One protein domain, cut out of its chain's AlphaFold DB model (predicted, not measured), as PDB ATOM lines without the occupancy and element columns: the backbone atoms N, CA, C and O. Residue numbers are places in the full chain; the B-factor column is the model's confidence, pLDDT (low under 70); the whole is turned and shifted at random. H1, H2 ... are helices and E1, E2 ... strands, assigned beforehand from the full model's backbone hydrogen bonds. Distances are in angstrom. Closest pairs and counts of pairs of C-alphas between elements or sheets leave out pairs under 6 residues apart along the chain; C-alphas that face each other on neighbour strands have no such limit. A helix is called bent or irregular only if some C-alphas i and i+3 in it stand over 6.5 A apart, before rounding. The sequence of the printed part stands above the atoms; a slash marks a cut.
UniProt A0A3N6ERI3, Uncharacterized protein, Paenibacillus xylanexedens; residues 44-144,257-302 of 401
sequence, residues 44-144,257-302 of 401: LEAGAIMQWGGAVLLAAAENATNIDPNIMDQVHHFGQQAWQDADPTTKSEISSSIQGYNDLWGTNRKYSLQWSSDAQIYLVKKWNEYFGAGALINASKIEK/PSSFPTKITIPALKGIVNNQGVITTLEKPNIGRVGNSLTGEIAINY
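Overview. This is residues 44 to 144 and 257 to 302 of the 401 residues of an uncharacterized protein of Paenibacillus xylanexedens (UniProt A0A3N6ERI3). One helix, H1, makes the core, and H2, H4 and two small sheets, E1 with E4 and E7 with E8, stand round it as a loose ring. H3 lies near the first end of H1 and the hairpin E2 and E3 near its last end, while the hairpin E5 and E6 lies out at the rim. The 147 printed residues hold four named helices and eight named strands, in the order H1 H2 H3 E1 H4 E2 E3 E4 E5 E6 E7 E8; four separate sheets of two strands are each antiparallel. The class is mixed, helices and strands; the whole is compact and rounded, with a radius of gyration of the C-alphas of 14.8 A and spans of 38 by 38 by 23 A.

Along the chain. E1 covers residues 110 to 114, 12.9 A long, and E4 residues 263 to 267, 13.4 A. H1 covers residues 44 to 60, 24.1 A, from C-alpha 44 at (45.736, 59.522, 153.642) to C-alpha 60 at (38.822, 49.470, 174.457). H2 is residues 69 to 84, 23.5 A; H3 residues 88 to 97, 14.3 A; H4 residues 117 to 131, 20.6 A. H2 is neither bent nor irregular, but only just: C-alphas 70 and 73 are 6.3 A apart. The shorter strands are E2, residues 135 to 138, E3, 141 to 144, E5, 271 to 273, E6, 279 to 282, E7, 286 to 289, and E8, 298 to 301, which ends at C-alpha 301 at (53.304, 47.637, 162.278).

Arrangement. E1 and E4 are antiparallel, with N 111 and O 266 2.8 A apart. The closest C-alphas of H1 and E4, Gln 51 and Ile 266, are 7.2 A apart. Those of H1 and E8, Ala 55 and Ile 298, are 6.5 A apart. E7 and E8 form a hairpin, with N 299 and O 288 at 2.7 A. H1 and H2 touch, closest at the C-alphas of Met 50 and Gly 79, 4.3 A, at a steep tilt of 54 degrees, opposite ways. H4 touches H2 with residues 78 to 82 of H2 alone, Lys 126 to Ala 82 being 6.4 A between C-alphas. Residues 118 to 122 of H4 alone touch H3, closest at the C-alphas of Ala 119 and Ile 94, 5.8 A, about perpendicular at 77 degrees. The hairpin E2 and E3 has N 141 and O 138 at 2.8 A; the hairpin E5 and E6 has N 272 and O 281 at 2.8 A. H4 and E7 are apart. Every O i to N i+4 pair is within hydrogen-bond range in H1, H3 and H4, and 10 of 12 in H2.

Size, cuts and confidence. The two farthest C-alphas, Ser 258 and Gln 276, are 45.4 A apart. Residues 145 to 256 are not printed, and C-alphas 144 and 257 are 19.2 A apart across this cut. The link from H3 to E1 is long, 12 residues. Mean pLDDT of the printed part is 75.2; 48 residues are under 70, among them 102 to 110, 270 to 282 and 288 to 302.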
ATOM      1  N   LEU A  44      44.825  59.251 152.524       79.31
ATOM      2  CA  LEU A  44      45.736  59.522 153.642       79.31
ATOM      3  C   LEU A  44      44.972  59.735 154.954       79.31
ATOM      4  O   LEU A  44      45.341  59.170 155.986       79.31
ATOM      5  N   GLU A  45      43.878  60.491 154.905       88.38
ATOM      6  CA  GLU A  45      42.988  60.741 156.033       88.38
ATOM      7  C   GLU A  45      42.321  59.451 156.511       88.38
ATOM      8  O   GLU A  45      42.399  59.120 157.696       88.38
ATOM      9  N   ALA A  46      41.744  58.669 155.597       85.31
ATOM     10  CA  ALA A  46      41.161  57.370 155.922       85.31
ATOM     11  C   ALA A  46      42.198  56.411 156.539       85.31
ATOM     12  O   ALA A  46      41.881  55.679 157.479       85.31
ATOM     13  N   GLY A  47      43.447  56.444 156.064       83.81
ATOM     14  CA  GLY A  47      44.556  55.660 156.604       83.81
ATOM     15  C   GLY A  47      44.957  56.075 158.023       83.81
ATOM     16  O   GLY A  47      45.128  55.214 158.890       83.81
ATOM     17  N   ALA A  48      45.052  57.379 158.290       86.81
ATOM     18  CA  ALA A  48      45.320  57.901 159.630       86.81
ATOM     19  C   ALA A  48      44.182  57.553 160.610       86.81
ATOM     20  O   ALA A  48      44.438  57.092 161.728       86.81
ATOM     21  N   ILE A  49      42.923  57.687 160.175       91.19
ATOM     22  CA  ILE A  49      41.743  57.299 160.962       91.19
ATOM     23  C   ILE A  49      41.734  55.789 161.226       91.19
ATOM     24  O   ILE A  49      41.425  55.373 162.341       91.19
ATOM     25  N   MET A  50      42.106  54.961 160.244       88.19
ATOM     26  CA  MET A  50      42.222  53.507 160.402       88.19
ATOM     27  C   MET A  50      43.234  53.143 161.499       88.19
ATOM     28  O   MET A  50      42.911  52.364 162.395       88.19
ATOM     29  N   GLN A  51      44.448  53.700 161.456       85.94
ATOM     30  CA  GLN A  51      45.485  53.412 162.454       85.94
ATOM     31  C   GLN A  51      45.063  53.856 163.860       85.94
ATOM     32  O   GLN A  51      45.190  53.087 164.816       85.94
ATOM     33  N   TRP A  52      44.500  55.063 163.981       90.50
ATOM     34  CA  TRP A  52      43.950  55.562 165.240       90.50
ATOM     35  C   TRP A  52      42.802  54.680 165.749       90.50
ATOM     36  O   TRP A  52      42.831  54.216 166.887       90.50
ATOM     37  N   GLY A  53      41.818  54.379 164.899       89.19
ATOM     38  CA  GLY A  53      40.626  53.616 165.261       89.19
ATOM     39  C   GLY A  53      40.933  52.175 165.657       89.19
ATOM     40  O   GLY A  53      40.313  51.640 166.577       89.19
ATOM     41  N   GLY A  54      41.928  51.559 165.019       86.81
ATOM     42  CA  GLY A  54      42.424  50.242 165.396       86.81
ATOM     43  C   GLY A  54      43.171  50.243 166.733       86.81
ATOM     44  O   GLY A  54      42.987  49.327 167.536       86.81
ATOM     45  N   ALA A  55      43.955  51.287 167.025       84.94
ATOM     46  CA  ALA A  55      44.590  51.451 168.332       84.94
ATOM     47  C   ALA A  55      43.549  51.655 169.446       84.94
ATOM     48  O   ALA A  55      43.629  51.009 170.491       84.94
ATOM     49  N   VAL A  56      42.524  52.480 169.200       89.00
ATOM     50  CA  VAL A  56      41.388  52.653 170.117       89.00
ATOM     51  C   VAL A  56      40.646  51.334 170.328       89.00
ATOM     52  O   VAL A  56      40.306  51.007 171.462       89.00
ATOM     53  N   LEU A  57      40.445  50.536 169.274       89.69
ATOM     54  CA  LEU A  57      39.794  49.228 169.369       89.69
ATOM     55  C   LEU A  57      40.551  48.253 170.266       89.69
ATOM     56  O   LEU A  57      39.939  47.607 171.118       89.69
ATOM     57  N   LEU A  58      41.876  48.187 170.134       85.88
ATOM     58  CA  LEU A  58      42.691  47.372 171.029       85.88
ATOM     59  C   LEU A  58      42.692  47.907 172.469       85.88
ATOM     60  O   LEU A  58      42.688  47.119 173.414       85.88
ATOM     61  N   ALA A  59      42.680  49.229 172.652       83.88
ATOM     62  CA  ALA A  59      42.622  49.844 173.976       83.88
ATOM     63  C   ALA A  59      41.283  49.590 174.682       83.88
ATOM     64  O   ALA A  59      41.273  49.270 175.867       83.88
ATOM     65  N   ALA A  60      40.172  49.707 173.951       86.00
ATOM     66  CA  ALA A  60      38.822  49.470 174.457       86.00
ATOM     67  C   ALA A  60      38.601  47.998 174.833       86.00
ATOM     68  O   ALA A  60      37.868  47.689 175.770       86.00
ATOM     69  N   ALA A  61      39.248  47.074 174.121       84.56
ATOM     70  CA  ALA A  61      39.228  45.653 174.432       84.56
ATOM     71  C   ALA A  61      40.263  45.321 175.524       84.56
ATOM     72  O   ALA A  61      41.257  44.659 175.254       84.56
ATOM     73  N   GLU A  62      40.021  45.754 176.765       74.00
ATOM     74  CA  GLU A  62      40.947  45.701 177.920       74.00
ATOM     75  C   GLU A  62      41.717  44.375 178.113       74.00
ATOM     76  O   GLU A  62      42.849  44.380 178.589       74.00
ATOM     77  N   ASN A  63      41.133  43.240 177.710       80.31
ATOM     78  CA  ASN A  63      41.724  41.899 177.844       80.31
ATOM     79  C   ASN A  63      42.377  41.362 176.558       80.31
ATOM     80  O   ASN A  63      42.766  40.191 176.512       80.31
ATOM     81  N   ALA A  64      42.457  42.176 175.506       80.19
ATOM     82  CA  ALA A  64      43.071  41.823 174.240       80.19
ATOM     83  C   ALA A  64      44.495  42.387 174.128       80.19
ATOM     84  O   ALA A  64      44.785  43.543 174.444       80.19
ATOM     85  N   THR A  65      45.390  41.542 173.634       66.56
ATOM     86  CA  THR A  65      46.783  41.853 173.313       66.56
ATOM     87  C   THR A  65      47.005  42.011 171.818       66.56
ATOM     88  O   THR A  65      48.047  42.499 171.413       66.56
ATOM     89  N   ASN A  66      46.064  41.597 170.975       70.19
ATOM     90  CA  ASN A  66      46.170  41.701 169.525       70.19
ATOM     91  C   ASN A  66      44.794  41.682 168.860       70.19
ATOM     92  O   ASN A  66      43.799  41.228 169.433       70.19
ATOM     93  N   ILE A  67      44.762  42.164 167.623       76.12
ATOM     94  CA  ILE A  67      43.595  42.077 166.749       76.12
ATOM     95  C   ILE A  67      43.865  41.017 165.679       76.12
ATOM     96  O   ILE A  67      44.977  40.921 165.156       76.12
ATOM     97  N   ASP A  68      42.874  40.180 165.372       75.88
ATOM     98  CA  ASP A  68      42.976  39.250 164.250       75.88
ATOM     99  C   ASP A  68      43.174  39.999 162.925       75.88
ATOM    100  O   ASP A  68      42.409  40.926 162.651       75.88
ATOM    101  N   PRO A  69      44.159  39.615 162.085       67.31
ATOM    102  CA  PRO A  69      44.340  40.220 160.769       67.31
ATOM    103  C   PRO A  69      43.062  40.238 159.923       67.31
ATOM    104  O   PRO A  69      42.832  41.198 159.197       67.31
ATOM    105  N   ASN A  70      42.180  39.245 160.072       72.94
ATOM    106  CA  ASN A  70      40.902  39.199 159.354       72.94
ATOM    107  C   ASN A  70      39.920  40.304 159.786       72.94
ATOM    108  O   ASN A  70      38.979  40.621 159.063       72.94
ATOM    109  N   ILE A  71      40.128  40.901 160.963       78.50
ATOM    110  CA  ILE A  71      39.333  42.022 161.481       78.50
ATOM    111  C   ILE A  71      39.918  43.374 161.053       78.50
ATOM    112  O   ILE A  71      39.212  44.380 161.114       78.50
ATOM    113  N   MET A  72      41.145  43.428 160.519       75.19
ATOM    114  CA  MET A  72      41.697  44.672 159.958       75.19
ATOM    115  C   MET A  72      40.875  45.212 158.790       75.19
ATOM    116  O   MET A  72      40.863  46.416 158.554       75.19
ATOM    117  N   ASP A  73      40.121  44.357 158.106       79.56
ATOM    118  CA  ASP A  73      39.177  44.758 157.064       79.56
ATOM    119  C   ASP A  73      38.071  45.657 157.623       79.56
ATOM    120  O   ASP A  73      37.698  46.642 156.990       79.56
ATOM    121  N   GLN A  74      37.605  45.373 158.844       82.81
ATOM    122  CA  GLN A  74      36.613  46.194 159.538       82.81
ATOM    123  C   GLN A  74      37.209  47.525 160.007       82.81
ATOM    124  O   GLN A  74      36.543  48.553 159.935       82.81
ATOM    125  N   VAL A  75      38.472  47.529 160.441       86.56
ATOM    126  CA  VAL A  75      39.192  48.757 160.828       86.56
ATOM    127  C   VAL A  75      39.456  49.652 159.616       86.56
ATOM    128  O   VAL A  75      39.287  50.868 159.690       86.56
ATOM    129  N   HIS A  76      39.814  49.055 158.481       82.88
ATOM    130  CA  HIS A  76      39.985  49.771 157.222       82.88
ATOM    131  C   HIS A  76      38.656  50.350 156.718       82.88
ATOM    132  O   HIS A  76      38.603  51.527 156.366       82.88
ATOM    133  N   HIS A  77      37.568  49.567 156.753       84.50
ATOM    134  CA  HIS A  77      36.240  50.056 156.371       84.50
ATOM    135  C   HIS A  77      35.767  51.199 157.272       84.50
ATOM    136  O   HIS A  77      35.265  52.201 156.769       84.50
ATOM    137  N   PHE A  78      36.009  51.104 158.584       88.44
ATOM    138  CA  PHE A  78      35.768  52.210 159.508       88.44
ATOM    139  C   PHE A  78      36.507  53.485 159.082       88.44
ATOM    140  O   PHE A  78      35.886  54.542 159.018       88.44
ATOM    141  N   GLY A  79      37.805  53.399 158.764       88.50
ATOM    142  CA  GLY A  79      38.590  54.556 158.321       88.50
ATOM    143  C   GLY A  79      38.010  55.215 157.068       88.50
ATOM    144  O   GLY A  79      37.853  56.435 157.020       88.50
ATOM    145  N   GLN A  80      37.612  54.402 156.085       84.50
ATOM    146  CA  GLN A  80      36.970  54.877 154.858       84.50
ATOM    147  C   GLN A  80      35.615  55.535 155.135       84.50
ATOM    148  O   GLN A  80      35.367  56.645 154.666       84.50
ATOM    149  N   GLN A  81      34.754  54.881 155.915       85.19
ATOM    150  CA  GLN A  81      33.418  55.388 156.208       85.19
ATOM    151  C   GLN A  81      33.471  56.665 157.052       85.19
ATOM    152  O   GLN A  81      32.781  57.631 156.741       85.19
ATOM    153  N   ALA A  82      34.313  56.708 158.086       89.38
ATOM    154  CA  ALA A  82      34.479  57.889 158.930       89.38
ATOM    155  C   ALA A  82      34.991  59.095 158.131       89.38
ATOM    156  O   ALA A  82      34.560  60.216 158.375       89.38
ATOM    157  N   TRP A  83      35.865  58.884 157.145       92.31
ATOM    158  CA  TRP A  83      36.244  59.957 156.232       92.31
ATOM    159  C   TRP A  83      35.088  60.370 155.312       92.31
ATOM    160  O   TRP A  83      34.805  61.556 155.160       92.31
ATOM    161  N   GLN A  84      34.400  59.412 154.688       88.94
ATOM    162  CA  GLN A  84      33.335  59.700 153.724       88.94
ATOM    163  C   GLN A  84      32.162  60.456 154.359       88.94
ATOM    164  O   GLN A  84      31.721  61.461 153.794       88.94
ATOM    165  N   ASP A  85      31.742  60.027 155.551       86.62
ATOM    166  CA  ASP A  85      30.633  60.586 156.330       86.62
ATOM    167  C   ASP A  85      30.941  61.961 156.944       86.62
ATOM    168  O   ASP A  85      30.039  62.605 157.487       86.62
ATOM    169  N   ALA A  86      32.203  62.393 156.962       88.50
ATOM    170  CA  ALA A  86      32.580  63.676 157.538       88.50
ATOM    171  C   ALA A  86      32.070  64.832 156.664       88.50
ATOM    172  O   ALA A  86      32.211  64.833 155.433       88.50
ATOM    173  N   ASP A  87      31.481  65.836 157.315       89.06
ATOM    174  CA  ASP A  87      31.123  67.092 156.664       89.06
ATOM    175  C   ASP A  87      32.388  67.868 156.230       89.06
ATOM    176  O   ASP A  87      33.496  67.553 156.680       89.06
ATOM    177  N   PRO A  88      32.268  68.875 155.345       90.81
ATOM    178  CA  PRO A  88      33.429  69.599 154.828       90.81
ATOM    179  C   PRO A  88      34.315  70.248 155.902       90.81
ATOM    180  O   PRO A  88      35.534  70.276 155.737       90.81
ATOM    181  N   THR A  89      33.730  70.744 156.996       88.38
ATOM    182  CA  THR A  89      34.483  71.360 158.097       88.38
ATOM    183  C   THR A  89      35.285  70.296 158.831       88.38
ATOM    184  O   THR A  89      36.498  70.421 158.970       88.38
ATOM    185  N   THR A  90      34.633  69.195 159.206       90.06
ATOM    186  CA  THR A  90      35.281  68.053 159.859       90.06
ATOM    187  C   THR A  90      36.399  67.466 158.988       90.06
ATOM    188  O   THR A  90      37.469  67.136 159.497       90.06
ATOM    189  N   LYS A  91      36.200  67.379 157.665       90.12
ATOM    190  CA  LYS A  91      37.249  66.948 156.724       90.12
ATOM    191  C   LYS A  91      38.463  67.869 156.755       90.12
ATOM    192  O   LYS A  91      39.581  67.373 156.825       90.12
ATOM    193  N   SER A  92      38.248  69.185 156.756       86.19
ATOM    194  CA  SER A  92      39.337  70.161 156.869       86.19
ATOM    195  C   SER A  92      40.121  69.985 158.171       86.19
ATOM    196  O   SER A  92      41.345  69.952 158.142       86.19
ATOM    197  N   GLU A  93      39.426  69.820 159.296       84.50
ATOM    198  CA  GLU A  93      40.039  69.604 160.613       84.50
ATOM    199  C   GLU A  93      40.882  68.316 160.667       84.50
ATOM    200  O   GLU A  93      42.004  68.310 161.184       84.50
ATOM    201  N   ILE A  94      40.374  67.227 160.081       86.94
ATOM    202  CA  ILE A  94      41.099  65.957 159.942       86.94
ATOM    203  C   ILE A  94      42.344  66.144 159.067       86.94
ATOM    204  O   ILE A  94      43.436  65.769 159.492       86.94
ATOM    205  N   SER A  95      42.210  66.753 157.885       86.62
ATOM    206  CA  SER A  95      43.338  66.986 156.972       86.62
ATOM    207  C   SER A  95      44.413  67.879 157.606       86.62
ATOM    208  O   SER A  95      45.603  67.596 157.476       86.62
ATOM    209  N   SER A  96      44.024  68.917 158.351       80.44
ATOM    210  CA  SER A  96      44.962  69.754 159.109       80.44
ATOM    211  C   SER A  96      45.683  68.972 160.210       80.44
ATOM    212  O   SER A  96      46.887  69.142 160.389       80.44
ATOM    213  N   SER A  97      44.982  68.068 160.901       81.44
ATOM    214  CA  SER A  97      45.557  67.222 161.961       81.44
ATOM    215  C   SER A  97      46.594  66.213 161.450       81.44
ATOM    216  O   SER A  97      47.362  65.676 162.246       81.44
ATOM    217  N   ILE A  98      46.611  65.942 160.140       81.19
ATOM    218  CA  ILE A  98      47.571  65.036 159.496       81.19
ATOM    219  C   ILE A  98      48.586  65.770 158.612       81.19
ATOM    220  O   ILE A  98      49.274  65.144 157.800       81.19
ATOM    221  N   GLN A  99      48.699  67.095 158.731       78.06
ATOM    222  CA  GLN A  99      49.646  67.864 157.930       78.06
ATOM    223  C   GLN A  99      51.082  67.345 158.132       78.06
ATOM    224  O   GLN A  99      51.526  67.113 159.259       78.06
ATOM    225  N   GLY A 100      51.803  67.131 157.026       69.25
ATOM    226  CA  GLY A 100      53.149  66.548 157.012       69.25
ATOM    227  C   GLY A 100      53.182  65.018 157.081       69.25
ATOM    228  O   GLY A 100      54.254  64.428 156.967       69.25
ATOM    229  N   TYR A 101      52.037  64.343 157.240       72.12
ATOM    230  CA  TYR A 101      51.991  62.881 157.217       72.12
ATOM    231  C   TYR A 101      52.237  62.305 155.817       72.12
ATOM    232  O   TYR A 101      52.888  61.272 155.660       72.12
ATOM    233  N   ASN A 102      51.769  63.023 154.796       67.19
ATOM    234  CA  ASN A 102      52.029  62.757 153.383       67.19
ATOM    235  C   ASN A 102      53.536  62.693 153.066       67.19
ATOM    236  O   ASN A 102      53.963  61.819 152.317       67.19
ATOM    237  N   ASP A 103      54.344  63.556 153.686       63.94
ATOM    238  CA  ASP A 103      55.796  63.628 153.469       63.94
ATOM    239  C   ASP A 103      56.540  62.409 154.035       63.94
ATOM    240  O   ASP A 103      57.716  62.179 153.740       63.94
ATOM    241  N   LEU A 104      55.861  61.620 154.871       60.19
ATOM    242  CA  LEU A 104      56.395  60.411 155.484       60.19
ATOM    243  C   LEU A 104      55.934  59.143 154.763       60.19
ATOM    244  O   LEU A 104      56.410  58.061 155.114       60.19
ATOM    245  N   TRP A 105      55.060  59.248 153.759       64.38
ATOM    246  CA  TRP A 105      54.508  58.112 153.025       64.38
ATOM    247  C   TRP A 105      55.590  57.139 152.538       64.38
ATOM    248  O   TRP A 105      56.583  57.533 151.927       64.38
ATOM    249  N   GLY A 106      55.406  55.845 152.811       54.41
ATOM    250  CA  GLY A 106      56.342  54.802 152.383       54.41
ATOM    251  C   GLY A 106      57.688  54.790 153.122       54.41
ATOM    252  O   GLY A 106      58.484  53.878 152.909       54.41
ATOM    253  N   THR A 107      57.947  55.733 154.031       56.28
ATOM    254  CA  THR A 107      59.183  55.779 154.832       56.28
ATOM    255  C   THR A 107      59.074  54.927 156.099       56.28
ATOM    256  O   THR A 107      57.995  54.456 156.451       56.28
ATOM    257  N   ASN A 108      60.186  54.706 156.800       53.91
ATOM    258  CA  ASN A 108      60.209  54.091 158.135       53.91
ATOM    259  C   ASN A 108      60.002  55.109 159.274       53.91
ATOM    260  O   ASN A 108      60.169  54.786 160.452       53.91
ATOM    261  N   ARG A 109      59.697  56.367 158.937       57.03
ATOM    262  CA  ARG A 109      59.529  57.430 159.924       57.03
ATOM    263  C   ARG A 109      58.189  57.283 160.635       57.03
ATOM    264  O   ARG A 109      57.225  56.725 160.108       57.03
ATOM    265  N   LYS A 110      58.143  57.805 161.855       66.56
ATOM    266  CA  LYS A 110      56.927  57.884 162.661       66.56
ATOM    267  C   LYS A 110      56.324  59.283 162.548       66.56
ATOM    268  O   LYS A 110      57.048  60.260 162.370       66.56
ATOM    269  N   TYR A 111      55.010  59.362 162.688       70.88
ATOM    270  CA  TYR A 111      54.234  60.591 162.721       70.88
ATOM    271  C   TYR A 111      53.548  60.728 164.068       70.88
ATOM    272  O   TYR A 111      53.040  59.746 164.603       70.88
ATOM    273  N   SER A 112      53.506  61.933 164.621       76.31
ATOM    274  CA  SER A 112      52.709  62.175 165.814       76.31
ATOM    275  C   SER A 112      51.332  62.677 165.417       76.31
ATOM    276  O   SER A 112      51.165  63.845 165.092       76.31
ATOM    277  N   LEU A 113      50.346  61.797 165.500       81.81
ATOM    278  CA  LEU A 113      48.961  62.115 165.226       81.81
ATOM    279  C   LEU A 113      48.289  62.688 166.471       81.81
ATOM    280  O   LEU A 113      48.256  62.054 167.528       81.81
ATOM    281  N   GLN A 114      47.720  63.877 166.325       84.81
ATOM    282  CA  GLN A 114      46.858  64.495 167.317       84.81
ATOM    283  C   GLN A 114      45.711  65.168 166.580       84.81
ATOM    284  O   GLN A 114      45.926  66.095 165.804       84.81
ATOM    285  N   TRP A 115      44.499  64.691 166.825       84.31
ATOM    286  CA  TRP A 115      43.306  65.288 166.248       84.31
ATOM    287  C   TRP A 115      43.017  66.641 166.904       84.31
ATOM    288  O   TRP A 115      43.222  66.807 168.112       84.31
ATOM    289  N   SER A 116      42.499  67.593 166.128       81.75
ATOM    290  CA  SER A 116      41.851  68.771 166.706       81.75
ATOM    291  C   SER A 116      40.652  68.352 167.567       81.75
ATOM    292  O   SER A 116      40.123  67.247 167.424       81.75
ATOM    293  N   SER A 117      40.215  69.215 168.486       79.50
ATOM    294  CA  SER A 117      39.119  68.888 169.409       79.50
ATOM    295  C   SER A 117      37.834  68.486 168.677       79.50
ATOM    296  O   SER A 117      37.200  67.497 169.048       79.50
ATOM    297  N   ASP A 118      37.487  69.197 167.603       77.12
ATOM    298  CA  ASP A 118      36.280  68.923 166.819       77.12
ATOM    299  C   ASP A 118      36.395  67.601 166.050       77.12
ATOM    300  O   ASP A 118      35.489  66.761 166.112       77.12
ATOM    301  N   ALA A 119      37.548  67.354 165.411       82.81
ATOM    302  CA  ALA A 119      37.833  66.078 164.760       82.81
ATOM    303  C   ALA A 119      37.810  64.914 165.765       82.81
ATOM    304  O   ALA A 119      37.209  63.876 165.495       82.81
ATOM    305  N   GLN A 120      38.388  65.088 166.956       86.06
ATOM    306  CA  GLN A 120      38.397  64.076 168.013       86.06
ATOM    307  C   GLN A 120      36.976  63.731 168.475       86.06
ATOM    308  O   GLN A 120      36.639  62.550 168.582       86.06
ATOM    309  N   ILE A 121      36.124  64.728 168.736       83.62
ATOM    310  CA  ILE A 121      34.729  64.508 169.154       83.62
ATOM    311  C   ILE A 121      33.970  63.725 168.078       83.62
ATOM    312  O   ILE A 121      33.281  62.744 168.387       83.62
ATOM    313  N   TYR A 122      34.119  64.132 166.817       89.81
ATOM    314  CA  TYR A 122      33.524  63.441 165.681       89.81
ATOM    315  C   TYR A 122      33.999  61.986 165.590       89.81
ATOM    316  O   TYR A 122      33.177  61.066 165.553       89.81
ATOM    317  N   LEU A 123      35.315  61.762 165.613       91.00
ATOM    318  CA  LEU A 123      35.917  60.441 165.464       91.00
ATOM    319  C   LEU A 123      35.559  59.515 166.625       91.00
ATOM    320  O   LEU A 123      35.257  58.352 166.389       91.00
ATOM    321  N   VAL A 124      35.496  60.010 167.865       87.62
ATOM    322  CA  VAL A 124      35.018  59.231 169.022       87.62
ATOM    323  C   VAL A 124      33.551  58.841 168.853       87.62
ATOM    324  O   VAL A 124      33.178  57.693 169.108       87.62
ATOM    325  N   LYS A 125      32.699  59.767 168.397       85.44
ATOM    326  CA  LYS A 125      31.285  59.476 168.125       85.44
ATOM    327  C   LYS A 125      31.145  58.416 167.033       85.44
ATOM    328  O   LYS A 125      30.391  57.463 167.228       85.44
ATOM    329  N   LYS A 126      31.886  58.555 165.931       86.50
ATOM    330  CA  LYS A 126      31.894  57.597 164.818       86.50
ATOM    331  C   LYS A 126      32.475  56.247 165.209       86.50
ATOM    332  O   LYS A 126      31.911  55.221 164.849       86.50
ATOM    333  N   TRP A 127      33.541  56.229 165.998       90.50
ATOM    334  CA  TRP A 127      34.131  54.999 166.510       90.50
ATOM    335  C   TRP A 127      33.133  54.240 167.385       90.50
ATOM    336  O   TRP A 127      32.918  53.050 167.182       90.50
ATOM    337  N   ASN A 128      32.453  54.928 168.307       84.00
ATOM    338  CA  ASN A 128      31.418  54.309 169.138       84.00
ATOM    339  C   ASN A 128      30.214  53.843 168.303       84.00
ATOM    340  O   ASN A 128      29.629  52.811 168.608       84.00
ATOM    341  N   GLU A 129      29.842  54.573 167.249       80.12
ATOM    342  CA  GLU A 129      28.809  54.133 166.304       80.12
ATOM    343  C   GLU A 129      29.219  52.837 165.593       80.12
ATOM    344  O   GLU A 129      28.397  51.933 165.488       80.12
ATOM    345  N   TYR A 130      30.478  52.720 165.164       83.81
ATOM    346  CA  TYR A 130      30.973  51.612 164.343       83.81
ATOM    347  C   TYR A 130      31.409  50.371 165.151       83.81
ATOM    348  O   TYR A 130      31.120  49.242 164.762       83.81
ATOM    349  N   PHE A 131      32.079  50.551 166.290       85.12
ATOM    350  CA  PHE A 131      32.624  49.465 167.119       85.12
ATOM    351  C   PHE A 131      31.945  49.319 168.482       85.12
ATOM    352  O   PHE A 131      32.169  48.321 169.166       85.12
ATOM    353  N   GLY A 132      31.100  50.271 168.895       80.44
ATOM    354  CA  GLY A 132      30.473  50.252 170.223       80.44
ATOM    355  C   GLY A 132      29.539  49.064 170.456       80.44
ATOM    356  O   GLY A 132      29.314  48.663 171.598       80.44
ATOM    357  N   ALA A 133      29.080  48.436 169.367       74.75
ATOM    358  CA  ALA A 133      28.365  47.164 169.389       74.75
ATOM    359  C   ALA A 133      29.178  46.018 170.026       74.75
ATOM    360  O   ALA A 133      28.623  45.036 170.509       74.75
ATOM    361  N   GLY A 134      30.498  46.158 170.092       84.19
ATOM    362  CA  GLY A 134      31.344  45.301 170.895       84.19
ATOM    363  C   GLY A 134      32.227  44.354 170.101       84.19
ATOM    364  O   GLY A 134      32.233  44.335 168.870       84.19
ATOM    365  N   ALA A 135      32.989  43.549 170.837       87.00
ATOM    366  CA  ALA A 135      33.914  42.578 170.271       87.00
ATOM    367  C   ALA A 135      33.902  41.240 171.018       87.00
ATOM    368  O   ALA A 135      33.614  41.161 172.216       87.00
ATOM    369  N   LEU A 136      34.222  40.176 170.282       85.94
ATOM    370  CA  LEU A 136      34.462  38.844 170.802       85.94
ATOM    371  C   LEU A 136      35.954  38.726 171.074       85.94
ATOM    372  O   LEU A 136      36.774  38.771 170.153       85.94
ATOM    373  N   ILE A 137      36.287  38.566 172.350       83.56
ATOM    374  CA  ILE A 137      37.662  38.389 172.798       83.56
ATOM    375  C   ILE A 137      37.850  36.921 173.157       83.56
ATOM    376  O   ILE A 137      37.224  36.427 174.096       83.56
ATOM    377  N   ASN A 138      38.732  36.244 172.430       80.88
ATOM    378  CA  ASN A 138      39.072  34.846 172.650       80.88
ATOM    379  C   ASN A 138      40.588  34.708 172.766       80.88
ATOM    380  O   ASN A 138      41.318  35.271 171.957       80.88
ATOM    381  N   ALA A 139      41.067  34.004 173.794       78.94
ATOM    382  CA  ALA A 139      42.498  33.824 174.061       78.94
ATOM    383  C   ALA A 139      43.321  35.135 173.956       78.94
ATOM    384  O   ALA A 139      44.373  35.169 173.324       78.94
ATOM    385  N   SER A 140      42.811  36.225 174.545       76.31
ATOM    386  CA  SER A 140      43.419  37.568 174.499       76.31
ATOM    387  C   SER A 140      43.557  38.180 173.098       76.31
ATOM    388  O   SER A 140      44.321  39.121 172.906       76.31
ATOM    389  N   LYS A 141      42.770  37.712 172.133       82.31
ATOM    390  CA  LYS A 141      42.710  38.238 170.771       82.31
ATOM    391  C   LYS A 141      41.309  38.743 170.461       82.31
ATOM    392  O   LYS A 141      40.327  38.074 170.788       82.31
ATOM    393  N   ILE A 142      41.206  39.903 169.816       84.38
ATOM    394  CA  ILE A 142      39.946  40.327 169.196       84.38
ATOM    395  C   ILE A 142      39.731  39.447 167.965       84.38
ATOM    396  O   ILE A 142      40.390  39.639 166.944       84.38
ATOM    397  N   GLU A 143      38.847  38.458 168.091       83.81
ATOM    398  CA  GLU A 143      38.551  37.475 167.042       83.81
ATOM    399  C   GLU A 143      37.448  37.976 166.105       83.81
ATOM    400  O   GLU A 143      37.498  37.736 164.901       83.81
ATOM    401  N   LYS A 144      36.464  38.699 166.653       84.69
ATOM    402  CA  LYS A 144      35.374  39.324 165.896       84.69
ATOM    403  C   LYS A 144      34.975  40.660 166.505       84.69
ATOM    404  O   LYS A 144      35.067  40.844 167.715       84.69
ATOM    405  N   PRO A 257      38.144  54.438 175.622       80.38
ATOM    406  CA  PRO A 257      38.572  54.635 177.001       80.38
ATOM    407  C   PRO A 257      38.776  56.120 177.294       80.38
ATOM    408  O   PRO A 257      39.427  56.821 176.522       80.38
ATOM    409  N   SER A 258      38.281  56.601 178.435       75.81
ATOM    410  CA  SER A 258      38.480  57.999 178.852       75.81
ATOM    411  C   SER A 258      39.953  58.351 179.085       75.81
ATOM    412  O   SER A 258      40.323  59.517 179.028       75.81
ATOM    413  N   SER A 259      40.788  57.344 179.343       75.06
ATOM    414  CA  SER A 259      42.239  57.456 179.495       75.06
ATOM    415  C   SER A 259      43.014  57.268 178.186       75.06
ATOM    416  O   SER A 259      44.245  57.235 178.220       75.06
ATOM    417  N   PHE A 260      42.337  57.101 177.042       79.62
ATOM    418  CA  PHE A 260      43.031  56.927 175.770       79.62
ATOM    419  C   PHE A 260      43.813  58.206 175.409       79.62
ATOM    420  O   PHE A 260      43.249  59.299 175.508       79.62
ATOM    421  N   PRO A 261      45.091  58.105 174.995       67.44
ATOM    422  CA  PRO A 261      45.903  59.279 174.693       67.44
ATOM    423  C   PRO A 261      45.301  60.143 173.578       67.44
ATOM    424  O   PRO A 261      44.837  59.637 172.557       67.44
ATOM    425  N   THR A 262      45.360  61.462 173.751       67.62
ATOM    426  CA  THR A 262      44.927  62.451 172.747       67.62
ATOM    427  C   THR A 262      45.948  62.640 171.624       67.62
ATOM    428  O   THR A 262      45.592  63.053 170.524       67.62
ATOM    429  N   LYS A 263      47.211  62.305 171.894       75.56
ATOM    430  CA  LYS A 263      48.322  62.295 170.944       75.56
ATOM    431  C   LYS A 263      48.896  60.886 170.887       75.56
ATOM    432  O   LYS A 263      49.236  60.319 171.925       75.56
ATOM    433  N   ILE A 264      49.000  60.329 169.685       69.25
ATOM    434  CA  ILE A 264      49.567  59.001 169.443       69.25
ATOM    435  C   ILE A 264      50.643  59.072 168.366       69.25
ATOM    436  O   ILE A 264      50.510  59.780 167.373       69.25
ATOM    437  N   THR A 265      51.714  58.311 168.534       66.31
ATOM    438  CA  THR A 265      52.739  58.167 167.498       66.31
ATOM    439  C   THR A 265      52.373  57.001 166.587       66.31
ATOM    440  O   THR A 265      52.259  55.879 167.049       66.31
ATOM    441  N   ILE A 266      52.192  57.218 165.293       69.62
ATOM    442  CA  ILE A 266      51.833  56.179 164.317       69.62
ATOM    443  C   ILE A 266      52.967  55.986 163.303       69.62
ATOM    444  O   ILE A 266      53.659  56.949 162.971       69.62
ATOM    445  N   PRO A 267      53.226  54.761 162.815       64.69
ATOM    446  CA  PRO A 267      54.162  54.561 161.714       64.69
ATOM    447  C   PRO A 267      53.595  55.178 160.436       64.69
ATOM    448  O   PRO A 267      52.379  55.162 160.245       64.69
ATOM    449  N   ALA A 268      54.461  55.662 159.547       65.75
ATOM    450  CA  ALA A 268      54.040  56.108 158.227       65.75
ATOM    451  C   ALA A 268      53.206  55.052 157.486       65.75
ATOM    452  O   ALA A 268      53.507  53.854 157.537       65.75
ATOM    453  N   LEU A 269      52.179  55.513 156.766       71.81
ATOM    454  CA  LEU A 269      51.363  54.648 155.920       71.81
ATOM    455  C   LEU A 269      52.214  53.970 154.843       71.81
ATOM    456  O   LEU A 269      53.181  54.531 154.312       71.81
ATOM    457  N   LYS A 270      51.798  52.751 154.503       68.56
ATOM    458  CA  LYS A 270      52.376  51.925 153.445       68.56
ATOM    459  C   LYS A 270      51.294  51.597 152.418       68.56
ATOM    460  O   LYS A 270      50.114  51.506 152.757       68.56
ATOM    461  N   GLY A 271      51.704  51.420 151.166       60.69
ATOM    462  CA  GLY A 271      50.816  51.083 150.054       60.69
ATOM    463  C   GLY A 271      51.108  49.705 149.464       60.69
ATOM    464  O   GLY A 271      52.246  49.237 149.490       60.69
ATOM    465  N   ILE A 272      50.083  49.084 148.882       55.41
ATOM    466  CA  ILE A 272      50.191  47.839 148.120       55.41
ATOM    467  C   ILE A 272      50.520  48.177 146.667       55.41
ATOM    468  O   ILE A 272      49.718  48.789 145.954       55.41
ATOM    469  N   VAL A 273      51.701  47.754 146.224       48.25
ATOM    470  CA  VAL A 273      52.193  47.960 144.857       48.25
ATOM    471  C   VAL A 273      51.723  46.810 143.963       48.25
ATOM    472  O   VAL A 273      51.910  45.642 144.301       48.25
ATOM    473  N   ASN A 274      51.106  47.123 142.824       44.84
ATOM    474  CA  ASN A 274      50.698  46.119 141.841       44.84
ATOM    475  C   ASN A 274      51.865  45.656 140.952       44.84
ATOM    476  O   ASN A 274      52.977  46.183 141.001       44.84
ATOM    477  N   ASN A 275      51.591  44.690 140.074       38.28
ATOM    478  CA  ASN A 275      52.581  44.118 139.155       38.28
ATOM    479  C   ASN A 275      53.155  45.137 138.147       38.28
ATOM    480  O   ASN A 275      54.147  44.837 137.487       38.28
ATOM    481  N   GLN A 276      52.539  46.316 138.007       38.50
ATOM    482  CA  GLN A 276      53.022  47.429 137.187       38.50
ATOM    483  C   GLN A 276      53.843  48.462 137.980       38.50
ATOM    484  O   GLN A 276      54.258  49.465 137.405       38.50
ATOM    485  N   GLY A 277      54.082  48.247 139.278       38.09
ATOM    486  CA  GLY A 277      54.808  49.199 140.123       38.09
ATOM    487  C   GLY A 277      53.958  50.371 140.627       38.09
ATOM    488  O   GLY A 277      54.507  51.325 141.170       38.09
ATOM    489  N   VAL A 278      52.631  50.319 140.467       45.53
ATOM    490  CA  VAL A 278      51.700  51.380 140.881       45.53
ATOM    491  C   VAL A 278      51.087  51.036 142.237       45.53
ATOM    492  O   VAL A 278      50.653  49.903 142.454       45.53
ATOM    493  N   ILE A 279      51.028  52.010 143.149       52.59
ATOM    494  CA  ILE A 279      50.313  51.859 144.422       52.59
ATOM    495  C   ILE A 279      48.818  51.797 144.130       52.59
ATOM    496  O   ILE A 279      48.271  52.668 143.465       52.59
ATOM    497  N   THR A 280      48.163  50.748 144.614       52.78
ATOM    498  CA  THR A 280      46.749  50.485 144.313       52.78
ATOM    499  C   THR A 280      45.818  50.679 145.491       52.78
ATOM    500  O   THR A 280      44.648  50.953 145.267       52.78
ATOM    501  N   THR A 281      46.307  50.512 146.721       60.31
ATOM    502  CA  THR A 281      45.540  50.682 147.965       60.31
ATOM    503  C   THR A 281      46.490  50.848 149.154       60.31
ATOM    504  O   THR A 281      47.683  50.545 149.052       60.31
ATOM    505  N   LEU A 282      45.958  51.290 150.293       68.75
ATOM    506  CA  LEU A 282      46.642  51.259 151.585       68.75
ATOM    507  C   LEU A 282      46.853  49.828 152.077       68.75
ATOM    508  O   LEU A 282      45.949  48.993 152.022       68.75
ATOM    509  N   GLU A 283      48.031  49.562 152.628       70.31
ATOM    510  CA  GLU A 283      48.257  48.337 153.378       70.31
ATOM    511  C   GLU A 283      47.545  48.403 154.736       70.31
ATOM    512  O   GLU A 283      47.438  49.458 155.365       70.31
ATOM    513  N   LYS A 284      47.064  47.252 155.207       72.75
ATOM    514  CA  LYS A 284      46.452  47.109 156.528       72.75
ATOM    515  C   LYS A 284      47.549  46.880 157.577       72.75
ATOM    516  O   LYS A 284      48.343  45.952 157.407       72.75
ATOM    517  N   PRO A 285      47.620  47.684 158.651       70.38
ATOM    518  CA  PRO A 285      48.597  47.463 159.708       70.38
ATOM    519  C   PRO A 285      48.216  46.247 160.563       70.38
ATOM    520  O   PRO A 285      47.039  45.922 160.681       70.38
ATOM    521  N   ASN A 286      49.177  45.625 161.247       69.88
ATOM    522  CA  ASN A 286      48.867  44.836 162.437       69.88
ATOM    523  C   ASN A 286      48.913  45.734 163.666       69.88
ATOM    524  O   ASN A 286      49.805  46.574 163.806       69.88
ATOM    525  N   ILE A 287      47.976  45.503 164.580       71.00
ATOM    526  CA  ILE A 287      47.845  46.267 165.816       71.00
ATOM    527  C   ILE A 287      47.820  45.289 166.989       71.00
ATOM    528  O   ILE A 287      47.030  44.338 167.018       71.00
ATOM    529  N   GLY A 288      48.714  45.499 167.949       64.56
ATOM    530  CA  GLY A 288      48.910  44.600 169.084       64.56
ATOM    531  C   GLY A 288      49.656  45.269 170.228       64.56
ATOM    532  O   GLY A 288      50.185  46.356 170.071       64.56
ATOM    533  N   ARG A 289      49.702  44.634 171.393       62.09
ATOM    534  CA  ARG A 289      50.458  45.106 172.550       62.09
ATOM    535  C   ARG A 289      51.875  44.556 172.507       62.09
ATOM    536  O   ARG A 289      52.076  43.368 172.246       62.09
ATOM    537  N   VAL A 290      52.858  45.401 172.800       56.59
ATOM    538  CA  VAL A 290      54.265  44.994 172.866       56.59
ATOM    539  C   VAL A 290      54.427  43.855 173.879       56.59
ATOM    540  O   VAL A 290      53.924  43.912 175.003       56.59
ATOM    541  N   GLY A 291      55.111  42.788 173.459       51.81
ATOM    542  CA  GLY A 291      55.398  41.626 174.302       51.81
ATOM    543  C   GLY A 291      54.181  40.774 174.681       51.81
ATOM    544  O   GLY A 291      54.299  39.964 175.594       51.81
ATOM    545  N   ASN A 292      53.026  40.944 174.019       58.44
ATOM    546  CA  ASN A 292      51.765  40.273 174.368       58.44
ATOM    547  C   ASN A 292      51.354  40.475 175.844       58.44
ATOM    548  O   ASN A 292      50.731  39.605 176.448       58.44
ATOM    549  N   SER A 293      51.711  41.618 176.439       56.69
ATOM    550  CA  SER A 293      51.287  41.986 177.792       56.69
ATOM    551  C   SER A 293      50.031  42.851 177.743       56.69
ATOM    552  O   SER A 293      49.955  43.770 176.934       56.69
ATOM    553  N   LEU A 294      49.071  42.626 178.645       58.12
ATOM    554  CA  LEU A 294      47.888  43.491 178.797       58.12
ATOM    555  C   LEU A 294      48.249  44.911 179.248       58.12
ATOM    556  O   LEU A 294      47.576  45.865 178.877       58.12
ATOM    557  N   THR A 295      49.342  45.058 179.998       59.66
ATOM    558  CA  THR A 295      49.904  46.365 180.375       59.66
ATOM    559  C   THR A 295      50.896  46.887 179.338       59.66
ATOM    560  O   THR A 295      51.468  47.956 179.522       59.66
ATOM    561  N   GLY A 296      51.147  46.109 178.281       52.00
ATOM    562  CA  GLY A 296      52.022  46.482 177.185       52.00
ATOM    563  C   GLY A 296      51.405  47.589 176.342       52.00
ATOM    564  O   GLY A 296      50.180  47.711 176.214       52.00
ATOM    565  N   GLU A 297      52.283  48.385 175.758       61.53
ATOM    566  CA  GLU A 297      51.915  49.515 174.917       61.53
ATOM    567  C   GLU A 297      51.361  49.052 173.582       61.53
ATOM    568  O   GLU A 297      51.751  48.000 173.073       61.53
ATOM    569  N   ILE A 298      50.444  49.830 173.013       63.91
ATOM    570  CA  ILE A 298      49.833  49.504 171.729       63.91
ATOM    571  C   ILE A 298      50.812  49.859 170.618       63.91
ATOM    572  O   ILE A 298      51.198  51.011 170.476       63.91
ATOM    573  N   ALA A 299      51.173  48.856 169.828       62.66
ATOM    574  CA  ALA A 299      52.028  48.945 168.668       62.66
ATOM    575  C   ALA A 299      51.271  48.716 167.361       62.66
ATOM    576  O   ALA A 299      50.378  47.871 167.274       62.66
ATOM    577  N   ILE A 300      51.684  49.463 166.340       64.81
ATOM    578  CA  ILE A 300      51.189  49.397 164.966       64.81
ATOM    579  C   ILE A 300      52.386  49.050 164.076       64.81
ATOM    580  O   ILE A 300      53.429  49.700 164.167       64.81
ATOM    581  N   ASN A 301      52.263  48.028 163.231       60.81
ATOM    582  CA  ASN A 301      53.304  47.637 162.278       60.81
ATOM    583  C   ASN A 301      52.710  47.239 160.921       60.81
ATOM    584  O   ASN A 301      51.509  47.018 160.818       60.81
ATOM    585  N   TYR A 302      53.548  47.130 159.890       57.41
ATOM    586  CA  TYR A 302      53.146  46.663 158.562       57.41
ATOM    587  C   TYR A 302      53.895  45.362 158.221       57.41
ATOM    588  O   TYR A 302      55.124  45.344 158.299       57.41
TER     589      TYR A 302